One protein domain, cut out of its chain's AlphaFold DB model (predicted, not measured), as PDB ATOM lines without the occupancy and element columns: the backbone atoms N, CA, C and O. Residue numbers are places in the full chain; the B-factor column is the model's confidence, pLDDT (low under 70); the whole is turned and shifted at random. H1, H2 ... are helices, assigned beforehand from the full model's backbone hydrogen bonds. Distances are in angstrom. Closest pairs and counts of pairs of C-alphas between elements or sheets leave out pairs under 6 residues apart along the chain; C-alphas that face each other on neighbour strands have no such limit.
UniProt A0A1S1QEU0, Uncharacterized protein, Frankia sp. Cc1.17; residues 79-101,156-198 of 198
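Overview. This is residues 79 to 101 and 156 to 198 of the 198 residues of an uncharacterized protein of Frankia sp. Cc1.17 (UniProt A0A1S1QEU0). Two small helical lobes are joined by a thin link: the longest helix, H3, with short H4 makes one, while H2 and H5 cross steeply in the other, with H1 near H2. The printed part has 66 residues with five named helices, H1 to H5 in chain order, and no named strand; the class is all helix. The whole is loose, with a radius of gyration of the C-alphas of 13.9 A and spans of 37 by 27 by 16 A.

Along the chain. H3, residues 159 to 171, measures 18.6 A from its first C-alpha at (346.562, 204.306, 381.936) to its last at (333.979, 196.297, 370.832). H4, residues 178 to 181, measures 5.2 A. H5, residues 185 to 193, measures 12.3 A and ends with C-alpha 193 at (360.174, 220.698, 382.184). H2, residues 90 to 101, measures 16.2 A, and H1, residues 83 to 88, 9.0 A.

Arrangement. H3 and H4 only just touch, with 3 pairs of C-alphas within 8 A, on H3 from residues 162 to 166 alone; the closest C-alphas, of Ile 166 and Ala 178, are 6.7 A apart. H3 and H5 are apart, as are H4 and H5. H5 touches H2, the closest C-alphas, of Val 190 and Arg 94, being 6.3 A apart. They run the same way at a steep tilt of 68 degrees, only just short of about perpendicular. H1 and H2 are close but not clearly touching, with the C-alphas of Ile 86 and Ile 93 closest at 7.3 A, and about perpendicular at 74 degrees. Every O i to N i+4 pair is within hydrogen-bond range in H2, H3 and H5, and 1 of 2 in H1; H4 is too short for such a pair.

Size, cuts and confidence. The C-alphas of Gly 173 and Asp 196, the two farthest apart, are 40.9 A apart. Residues 102 to 155 are not printed, and C-alphas 101 and 156 are 10.8 A apart across this cut. Of the links printed whole, none is long. Mean pLDDT of the printed part is 94.0, and no printed residue is under 70.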
ATOM      1  N   TYR A  79     345.661 216.000 369.375       91.81
ATOM      2  CA  TYR A  79     346.724 216.556 368.548       91.81
ATOM      3  C   TYR A  79     347.343 215.474 367.666       91.81
ATOM      4  O   TYR A  79     347.760 214.425 368.150       91.81
ATOM      5  N   MET A  80     347.453 215.755 366.367       91.75
ATOM      6  CA  MET A  80     348.077 214.851 365.404       91.75
ATOM      7  C   MET A  80     349.226 215.547 364.681       91.75
ATOM      8  O   MET A  80     349.064 216.607 364.076       91.75
ATOM      9  N   VAL A  81     350.391 214.912 364.708       92.81
ATOM     10  CA  VAL A  81     351.584 215.315 363.960       92.81
ATOM     11  C   VAL A  81     352.149 214.101 363.233       92.81
ATOM     12  O   VAL A  81     351.830 212.960 363.559       92.81
ATOM     13  N   ARG A  82     353.002 214.323 362.230       94.31
ATOM     14  CA  ARG A  82     353.750 213.214 361.624       94.31
ATOM     15  C   ARG A  82     354.832 212.745 362.596       94.31
ATOM     16  O   ARG A  82     355.479 213.586 363.216       94.31
ATOM     17  N   THR A  83     355.101 211.444 362.646       92.00
ATOM     18  CA  THR A  83     356.182 210.866 363.466       92.00
ATOM     19  C   THR A  83     357.531 211.540 363.197       92.00
ATOM     20  O   THR A  83     358.230 211.929 364.119       92.00
ATOM     21  N   GLU A  84     357.854 211.816 361.931       95.62
ATOM     22  CA  GLU A  84     359.072 212.552 361.546       95.62
ATOM     23  C   GLU A  84     359.152 213.973 362.143       95.62
ATOM     24  O   GLU A  84     360.237 214.500 362.368       95.62
ATOM     25  N   SER A  85     358.003 214.608 362.408       95.62
ATOM     26  CA  SER A  85     357.948 215.940 363.021       95.62
ATOM     27  C   SER A  85     358.212 215.884 364.522       95.62
ATOM     28  O   SER A  85     358.748 216.846 365.062       95.62
ATOM     29  N   ILE A  86     357.894 214.766 365.185       92.56
ATOM     30  CA  ILE A  86     358.246 214.544 366.595       92.56
ATOM     31  C   ILE A  86     359.766 214.589 366.752       92.56
ATOM     32  O   ILE A  86     360.260 215.241 367.660       92.56
ATOM     33  N   GLU A  87     360.521 213.995 365.829       92.19
ATOM     34  CA  GLU A  87     361.987 214.017 365.881       92.19
ATOM     35  C   GLU A  87     362.574 215.359 365.420       92.19
ATOM     36  O   GLU A  87     363.431 215.937 366.091       92.19
ATOM     37  N   ALA A  88     362.119 215.867 364.270       96.69
ATOM     38  CA  ALA A  88     362.741 217.019 363.617       96.69
ATOM     39  C   ALA A  88     362.325 218.374 364.210       96.69
ATOM     40  O   ALA A  88     363.066 219.350 364.102       96.69
ATOM     41  N   GLU A  89     361.135 218.454 364.807       96.81
ATOM     42  CA  GLU A  89     360.490 219.710 365.199       96.81
ATOM     43  C   GLU A  89     359.956 219.653 366.645       96.81
ATOM     44  O   GLU A  89     359.059 220.427 367.000       96.81
ATOM     45  N   CYS A  90     360.505 218.767 367.496       95.69
ATOM     46  CA  CYS A  90     360.047 218.567 368.881       95.69
ATOM     47  C   CYS A  90     359.892 219.883 369.651       95.69
ATOM     48  O   CYS A  90     358.868 220.103 370.289       95.69
ATOM     49  N   ASP A  91     360.855 220.799 369.544       96.62
ATOM     50  CA  ASP A  91     360.810 222.084 370.248       96.62
ATOM     51  C   ASP A  91     359.622 222.951 369.821       96.62
ATOM     52  O   ASP A  91     359.019 223.632 370.652       96.62
ATOM     53  N   ARG A  92     359.238 222.908 368.537       97.31
ATOM     54  CA  ARG A  92     358.055 223.628 368.050       97.31
ATOM     55  C   ARG A  92     356.775 222.984 368.555       97.31
ATOM     56  O   ARG A  92     355.872 223.702 368.972       97.31
ATOM     57  N   ILE A  93     356.712 221.655 368.557       97.38
ATOM     58  CA  ILE A  93     355.551 220.916 369.066       97.38
ATOM     59  C   ILE A  93     355.374 221.190 370.565       97.38
ATOM     60  O   ILE A  93     354.300 221.615 370.985       97.38
ATOM     61  N   ARG A  94     356.445 221.075 371.362       97.06
ATOM     62  CA  ARG A  94     356.434 221.414 372.795       97.06
ATOM     63  C   ARG A  94     356.029 222.869 373.036       97.06
ATOM     64  O   ARG A  94     355.331 223.149 374.008       97.06
ATOM     65  N   ALA A  95     356.440 223.801 372.170       97.56
ATOM     66  CA  ALA A  95     356.048 225.205 372.275       97.56
ATOM     67  C   ALA A  95     354.547 225.423 372.021       97.56
ATOM     68  O   ALA A  95     353.933 226.193 372.759       97.56
ATOM     69  N   VAL A  96     353.958 224.737 371.033       97.19
ATOM     70  CA  VAL A  96     352.504 224.767 370.784       97.19
ATOM     71  C   VAL A  96     351.748 224.181 371.973       97.19
ATOM     72  O   VAL A  96     350.889 224.866 372.521       97.19
ATOM     73  N   LEU A  97     352.130 222.986 372.440       97.25
ATOM     74  CA  LEU A  97     351.516 222.354 373.613       97.25
ATOM     75  C   LEU A  97     351.611 223.258 374.849       97.25
ATOM     76  O   LEU A  97     350.621 223.501 375.522       97.25
ATOM     77  N   THR A  98     352.784 223.842 375.112       97.88
ATOM     78  CA  THR A  98     352.979 224.797 376.218       97.88
ATOM     79  C   THR A  98     352.045 226.004 376.113       97.88
ATOM     80  O   THR A  98     351.549 226.486 377.130       97.88
ATOM     81  N   ALA A  99     351.871 226.557 374.910       96.94
ATOM     82  CA  ALA A  99     351.017 227.720 374.703       96.94
ATOM     83  C   ALA A  99     349.541 227.375 374.936       96.94
ATOM     84  O   ALA A  99     348.855 228.140 375.604       96.94
ATOM     85  N   ASP A 100     349.095 226.217 374.456       95.38
ATOM     86  CA  ASP A 100     347.715 225.762 374.623       95.38
ATOM     87  C   ASP A 100     347.395 225.391 376.080       95.38
ATOM     88  O   ASP A 100     346.399 225.844 376.633       95.38
ATOM     89  N   ILE A 101     348.305 224.697 376.779       96.31
ATOM     90  CA  ILE A 101     348.146 224.418 378.220       96.31
ATOM     91  C   ILE A 101     347.939 225.720 379.005       96.31
ATOM     92  O   ILE A 101     347.122 225.772 379.923       96.31
ATOM     93  N   THR A 156     347.151 215.090 379.453       93.56
ATOM     94  CA  THR A 156     347.502 213.735 379.887       93.56
ATOM     95  C   THR A 156     346.284 212.822 379.871       93.56
ATOM     96  O   THR A 156     345.146 213.272 379.999       93.56
ATOM     97  N   ILE A 157     346.533 211.523 379.740       93.50
ATOM     98  CA  ILE A 157     345.513 210.477 379.763       93.50
ATOM     99  C   ILE A 157     345.994 209.416 380.751       93.50
ATOM    100  O   ILE A 157     347.150 208.989 380.684       93.50
ATOM    101  N   THR A 158     345.135 208.986 381.673       93.56
ATOM    102  CA  THR A 158     345.491 207.908 382.603       93.56
ATOM    103  C   THR A 158     345.650 206.577 381.877       93.56
ATOM    104  O   THR A 158     345.007 206.323 380.858       93.56
ATOM    105  N   GLY A 159     346.462 205.679 382.441       94.62
ATOM    106  CA  GLY A 159     346.562 204.306 381.936       94.62
ATOM    107  C   GLY A 159     345.208 203.584 381.928       94.62
ATOM    108  O   GLY A 159     344.897 202.889 380.969       94.62
ATOM    109  N   GLU A 160     344.372 203.818 382.945       93.88
ATOM    110  CA  GLU A 160     343.007 203.278 383.009       93.88
ATOM    111  C   GLU A 160     342.155 203.760 381.827       93.88
ATOM    112  O   GLU A 160     341.568 202.939 381.123       93.88
ATOM    113  N   LEU A 161     342.159 205.064 381.533       93.50
ATOM    114  CA  LEU A 161     341.398 205.619 380.414       93.50
ATOM    115  C   LEU A 161     341.920 205.116 379.056       93.50
ATOM    116  O   LEU A 161     341.121 204.857 378.157       93.50
ATOM    117  N   ILE A 162     343.234 204.911 378.904       95.25
ATOM    118  CA  ILE A 162     343.814 204.270 377.710       95.25
ATOM    119  C   ILE A 162     343.268 202.844 377.550       95.25
ATOM    120  O   ILE A 162     342.795 202.483 376.472       95.25
ATOM    121  N   GLU A 163     343.296 202.031 378.608       94.88
ATOM    122  CA  GLU A 163     342.793 200.652 378.567       94.88
ATOM    123  C   GLU A 163     341.294 200.588 378.241       94.88
ATOM    124  O   GLU A 163     340.853 199.739 377.456       94.88
ATOM    125  N   GLU A 164     340.495 201.486 378.818       93.75
ATOM    126  CA  GLU A 164     339.071 201.611 378.511       93.75
ATOM    127  C   GLU A 164     338.827 202.013 377.052       93.75
ATOM    128  O   GLU A 164     337.925 201.469 376.401       93.75
ATOM    129  N   ASN A 165     339.657 202.907 376.510       93.56
ATOM    130  CA  ASN A 165     339.572 203.350 375.125       93.56
ATOM    131  C   ASN A 165     339.845 202.204 374.143       93.56
ATOM    132  O   ASN A 165     339.026 201.932 373.263       93.56
ATOM    133  N   ILE A 166     340.938 201.463 374.348       94.88
ATOM    134  CA  ILE A 166     341.294 200.301 373.523       94.88
ATOM    135  C   ILE A 166     340.206 199.224 373.594       94.88
ATOM    136  O   ILE A 166     339.800 198.673 372.569       94.88
ATOM    137  N   ARG A 167     339.649 198.963 374.785       92.69
ATOM    138  CA  ARG A 167     338.520 198.031 374.945       92.69
ATOM    139  C   ARG A 167     337.294 198.479 374.148       92.69
ATOM    140  O   ARG A 167     336.641 197.650 373.514       92.69
ATOM    141  N   THR A 168     336.988 199.773 374.178       90.44
ATOM    142  CA  THR A 168     335.853 200.368 373.462       90.44
ATOM    143  C   THR A 168     336.019 200.232 371.948       90.44
ATOM    144  O   THR A 168     335.098 199.788 371.260       90.44
ATOM    145  N   LEU A 169     337.218 200.517 371.434       90.38
ATOM    146  CA  LEU A 169     337.569 200.329 370.025       90.38
ATOM    147  C   LEU A 169     337.484 198.854 369.600       90.38
ATOM    148  O   LEU A 169     336.914 198.549 368.551       90.38
ATOM    149  N   GLY A 170     337.926 197.928 370.456       90.88
ATOM    150  CA  GLY A 170     337.795 196.489 370.220       90.88
ATOM    151  C   GLY A 170     336.338 196.016 370.122       90.88
ATOM    152  O   GLY A 170     336.011 195.205 369.255       90.88
ATOM    153  N   ILE A 171     335.429 196.561 370.942       87.06
ATOM    154  CA  ILE A 171     333.979 196.297 370.832       87.06
ATOM    155  C   ILE A 171     333.436 196.783 369.477       87.06
ATOM    156  O   ILE A 171     332.573 196.130 368.890       87.06
ATOM    157  N   ALA A 172     333.964 197.897 368.961       84.00
ATOM    158  CA  ALA A 172     333.630 198.431 367.642       84.00
ATOM    159  C   ALA A 172     334.303 197.674 366.473       84.00
ATOM    160  O   ALA A 172     334.063 198.008 365.312       84.00
ATOM    161  N   GLY A 173     335.107 196.641 366.755       90.00
ATOM    162  CA  GLY A 173     335.796 195.828 365.752       90.00
ATOM    163  C   GLY A 173     337.098 196.437 365.222       90.00
ATOM    164  O   GLY A 173     337.569 196.014 364.166       90.00
ATOM    165  N   VAL A 174     337.666 197.421 365.923       92.56
ATOM    166  CA  VAL A 174     338.969 198.019 365.607       92.56
ATOM    167  C   VAL A 174     340.049 197.307 366.420       92.56
ATOM    168  O   VAL A 174     340.002 197.309 367.647       92.56
ATOM    169  N   ASP A 175     341.011 196.696 365.730       94.44
ATOM    170  CA  ASP A 175     342.166 196.013 366.328       94.44
ATOM    171  C   ASP A 175     343.384 196.949 366.278       94.44
ATOM    172  O   ASP A 175     343.919 197.204 365.198       94.44
ATOM    173  N   ILE A 176     343.743 197.538 367.422       95.56
ATOM    174  CA  ILE A 176     344.832 198.518 367.575       95.56
ATOM    175  C   ILE A 176     345.395 198.456 368.999       95.56
ATOM    176  O   ILE A 176     344.639 198.240 369.952       95.56
ATOM    177  N   THR A 177     346.706 198.651 369.167       96.44
ATOM    178  CA  THR A 177     347.324 198.729 370.502       96.44
ATOM    179  C   THR A 177     347.396 200.162 371.035       96.44
ATOM    180  O   THR A 177     347.251 201.139 370.299       96.44
ATOM    181  N   ALA A 178     347.633 200.303 372.343       95.06
ATOM    182  CA  ALA A 178     347.800 201.610 372.973       95.06
ATOM    183  C   ALA A 178     348.992 202.383 372.388       95.06
ATOM    184  O   ALA A 178     348.879 203.576 372.140       95.06
ATOM    185  N   GLU A 179     350.104 201.697 372.125       94.50
ATOM    186  CA  GLU A 179     351.338 202.280 371.588       94.50
ATOM    187  C   GLU A 179     351.203 202.718 370.125       94.50
ATOM    188  O   GLU A 179     351.937 203.592 369.671       94.50
ATOM    189  N   GLU A 180     350.279 202.115 369.377       93.38
ATOM    190  CA  GLU A 180     349.964 202.526 368.006       93.38
ATOM    191  C   GLU A 180     349.051 203.757 367.967       93.38
ATOM    192  O   GLU A 180     349.079 204.514 366.994       93.38
ATOM    193  N   LEU A 181     348.234 203.955 369.008       92.19
ATOM    194  CA  LEU A 181     347.228 205.013 369.063       92.19
ATOM    195  C   LEU A 181     347.692 206.260 369.829       92.19
ATOM    196  O   LEU A 181     347.347 207.374 369.439       92.19
ATOM    197  N   PHE A 182     348.455 206.087 370.909       93.12
ATOM    198  CA  PHE A 182     348.828 207.159 371.827       93.12
ATOM    199  C   PHE A 182     350.346 207.323 371.928       93.12
ATOM    200  O   PHE A 182     351.061 206.412 372.342       93.12
ATOM    201  N   ASP A 183     350.820 208.540 371.657       92.88
ATOM    202  CA  ASP A 183     352.163 208.995 372.018       92.88
ATOM    203  C   ASP A 183     352.048 210.147 373.024       92.88
ATOM    204  O   ASP A 183     351.670 211.267 372.679       92.88
ATOM    205  N   LEU A 184     352.355 209.850 374.290       93.75
ATOM    206  CA  LEU A 184     352.334 210.821 375.388       93.75
ATOM    207  C   LEU A 184     353.734 211.343 375.751       93.75
ATOM    208  O   LEU A 184     353.881 212.082 376.724       93.75
ATOM    209  N   SER A 185     354.776 210.971 375.001       93.38
ATOM    210  CA  SER A 185     356.165 211.295 375.357       93.38
ATOM    211  C   SER A 185     356.394 212.805 375.455       93.38
ATOM    212  O   SER A 185     356.842 213.303 376.487       93.38
ATOM    213  N   LEU A 186     356.001 213.556 374.424       95.12
ATOM    214  CA  LEU A 186     356.219 215.000 374.375       95.12
ATOM    215  C   LEU A 186     355.409 215.768 375.422       95.12
ATOM    216  O   LEU A 186     355.911 216.756 375.959       95.12
ATOM    217  N   ILE A 187     354.172 215.352 375.717       95.81
ATOM    218  CA  ILE A 187     353.365 216.035 376.736       95.81
ATOM    219  C   ILE A 187     353.921 215.785 378.142       95.81
ATOM    220  O   ILE A 187     354.009 216.724 378.933       95.81
ATOM    221  N   ASN A 188     354.395 214.566 378.422       95.12
ATOM    222  CA  ASN A 188     355.062 214.248 379.684       95.12
ATOM    223  C   ASN A 188     356.325 215.101 379.868       95.12
ATOM    224  O   ASN A 188     356.496 215.733 380.908       95.12
ATOM    225  N   GLU A 189     357.163 215.213 378.835       95.12
ATOM    226  CA  GLU A 189     358.355 216.068 378.867       95.12
ATOM    227  C   GLU A 189     358.022 217.553 379.097       95.12
ATOM    228  O   GLU A 189     358.768 218.257 379.782       95.12
ATOM    229  N   VAL A 190     356.914 218.057 378.532       97.19
ATOM    230  CA  VAL A 190     356.467 219.444 378.755       97.19
ATOM    231  C   VAL A 190     356.140 219.675 380.230       97.19
ATOM    232  O   VAL A 190     356.616 220.667 380.788       97.19
ATOM    233  N   HIS A 191     355.386 218.775 380.864       96.81
ATOM    234  CA  HIS A 191     355.025 218.893 382.283       96.81
ATOM    235  C   HIS A 191     356.229 218.705 383.211       96.81
ATOM    236  O   HIS A 191     356.391 219.468 384.164       96.81
ATOM    237  N   GLU A 192     357.139 217.777 382.899       95.25
ATOM    238  CA  GLU A 192     358.402 217.609 383.633       95.25
ATOM    239  C   GLU A 192     359.279 218.870 383.569       95.25
ATOM    240  O   GLU A 192     359.846 219.302 384.577       95.25
ATOM    241  N   ALA A 193     359.379 219.492 382.389       95.94
ATOM    242  CA  ALA A 193     360.174 220.698 382.184       95.94
ATOM    243  C   ALA A 193     359.503 221.974 382.722       95.94
ATOM    244  O   ALA A 193     360.186 222.987 382.919       95.94
ATOM    245  N   LYS A 194     358.177 221.960 382.918       95.19
ATOM    246  CA  LYS A 194     357.376 223.116 383.346       95.19
ATOM    247  C   LYS A 194     356.364 222.747 384.439       95.19
ATOM    248  O   LYS A 194     355.158 222.813 384.199       95.19
ATOM    249  N   PRO A 195     356.822 222.437 385.667       92.06
ATOM    250  CA  PRO A 195     355.920 222.094 386.767       92.06
ATOM    251  C   PRO A 195     354.932 223.210 387.146       92.06
ATOM    252  O   PRO A 195     353.955 222.952 387.837       92.06
ATOM    253  N   ASP A 196     355.172 224.455 386.716       92.31
ATOM    254  CA  ASP A 196     354.252 225.587 386.876       92.31
ATOM    255  C   ASP A 196     352.981 225.481 386.016       92.31
ATOM    256  O   ASP A 196     352.017 226.221 386.241       92.31
ATOM    257  N   LEU A 197     352.973 224.581 385.028       90.88
ATOM    258  CA  LEU A 197     351.824 224.325 384.163       90.88
ATOM    259  C   LEU A 197     350.850 223.281 384.713       90.88
ATOM    260  O   LEU A 197     349.726 223.232 384.216       90.88
ATOM    261  N   LEU A 198     351.226 222.547 385.765       84.31
ATOM    262  CA  LEU A 198     350.305 221.727 386.556       84.31
ATOM    263  C   LEU A 198     349.302 222.596 387.336       84.31
ATOM    264  O   LEU A 198     349.651 223.739 387.733       84.31
TER     265      LEU A 198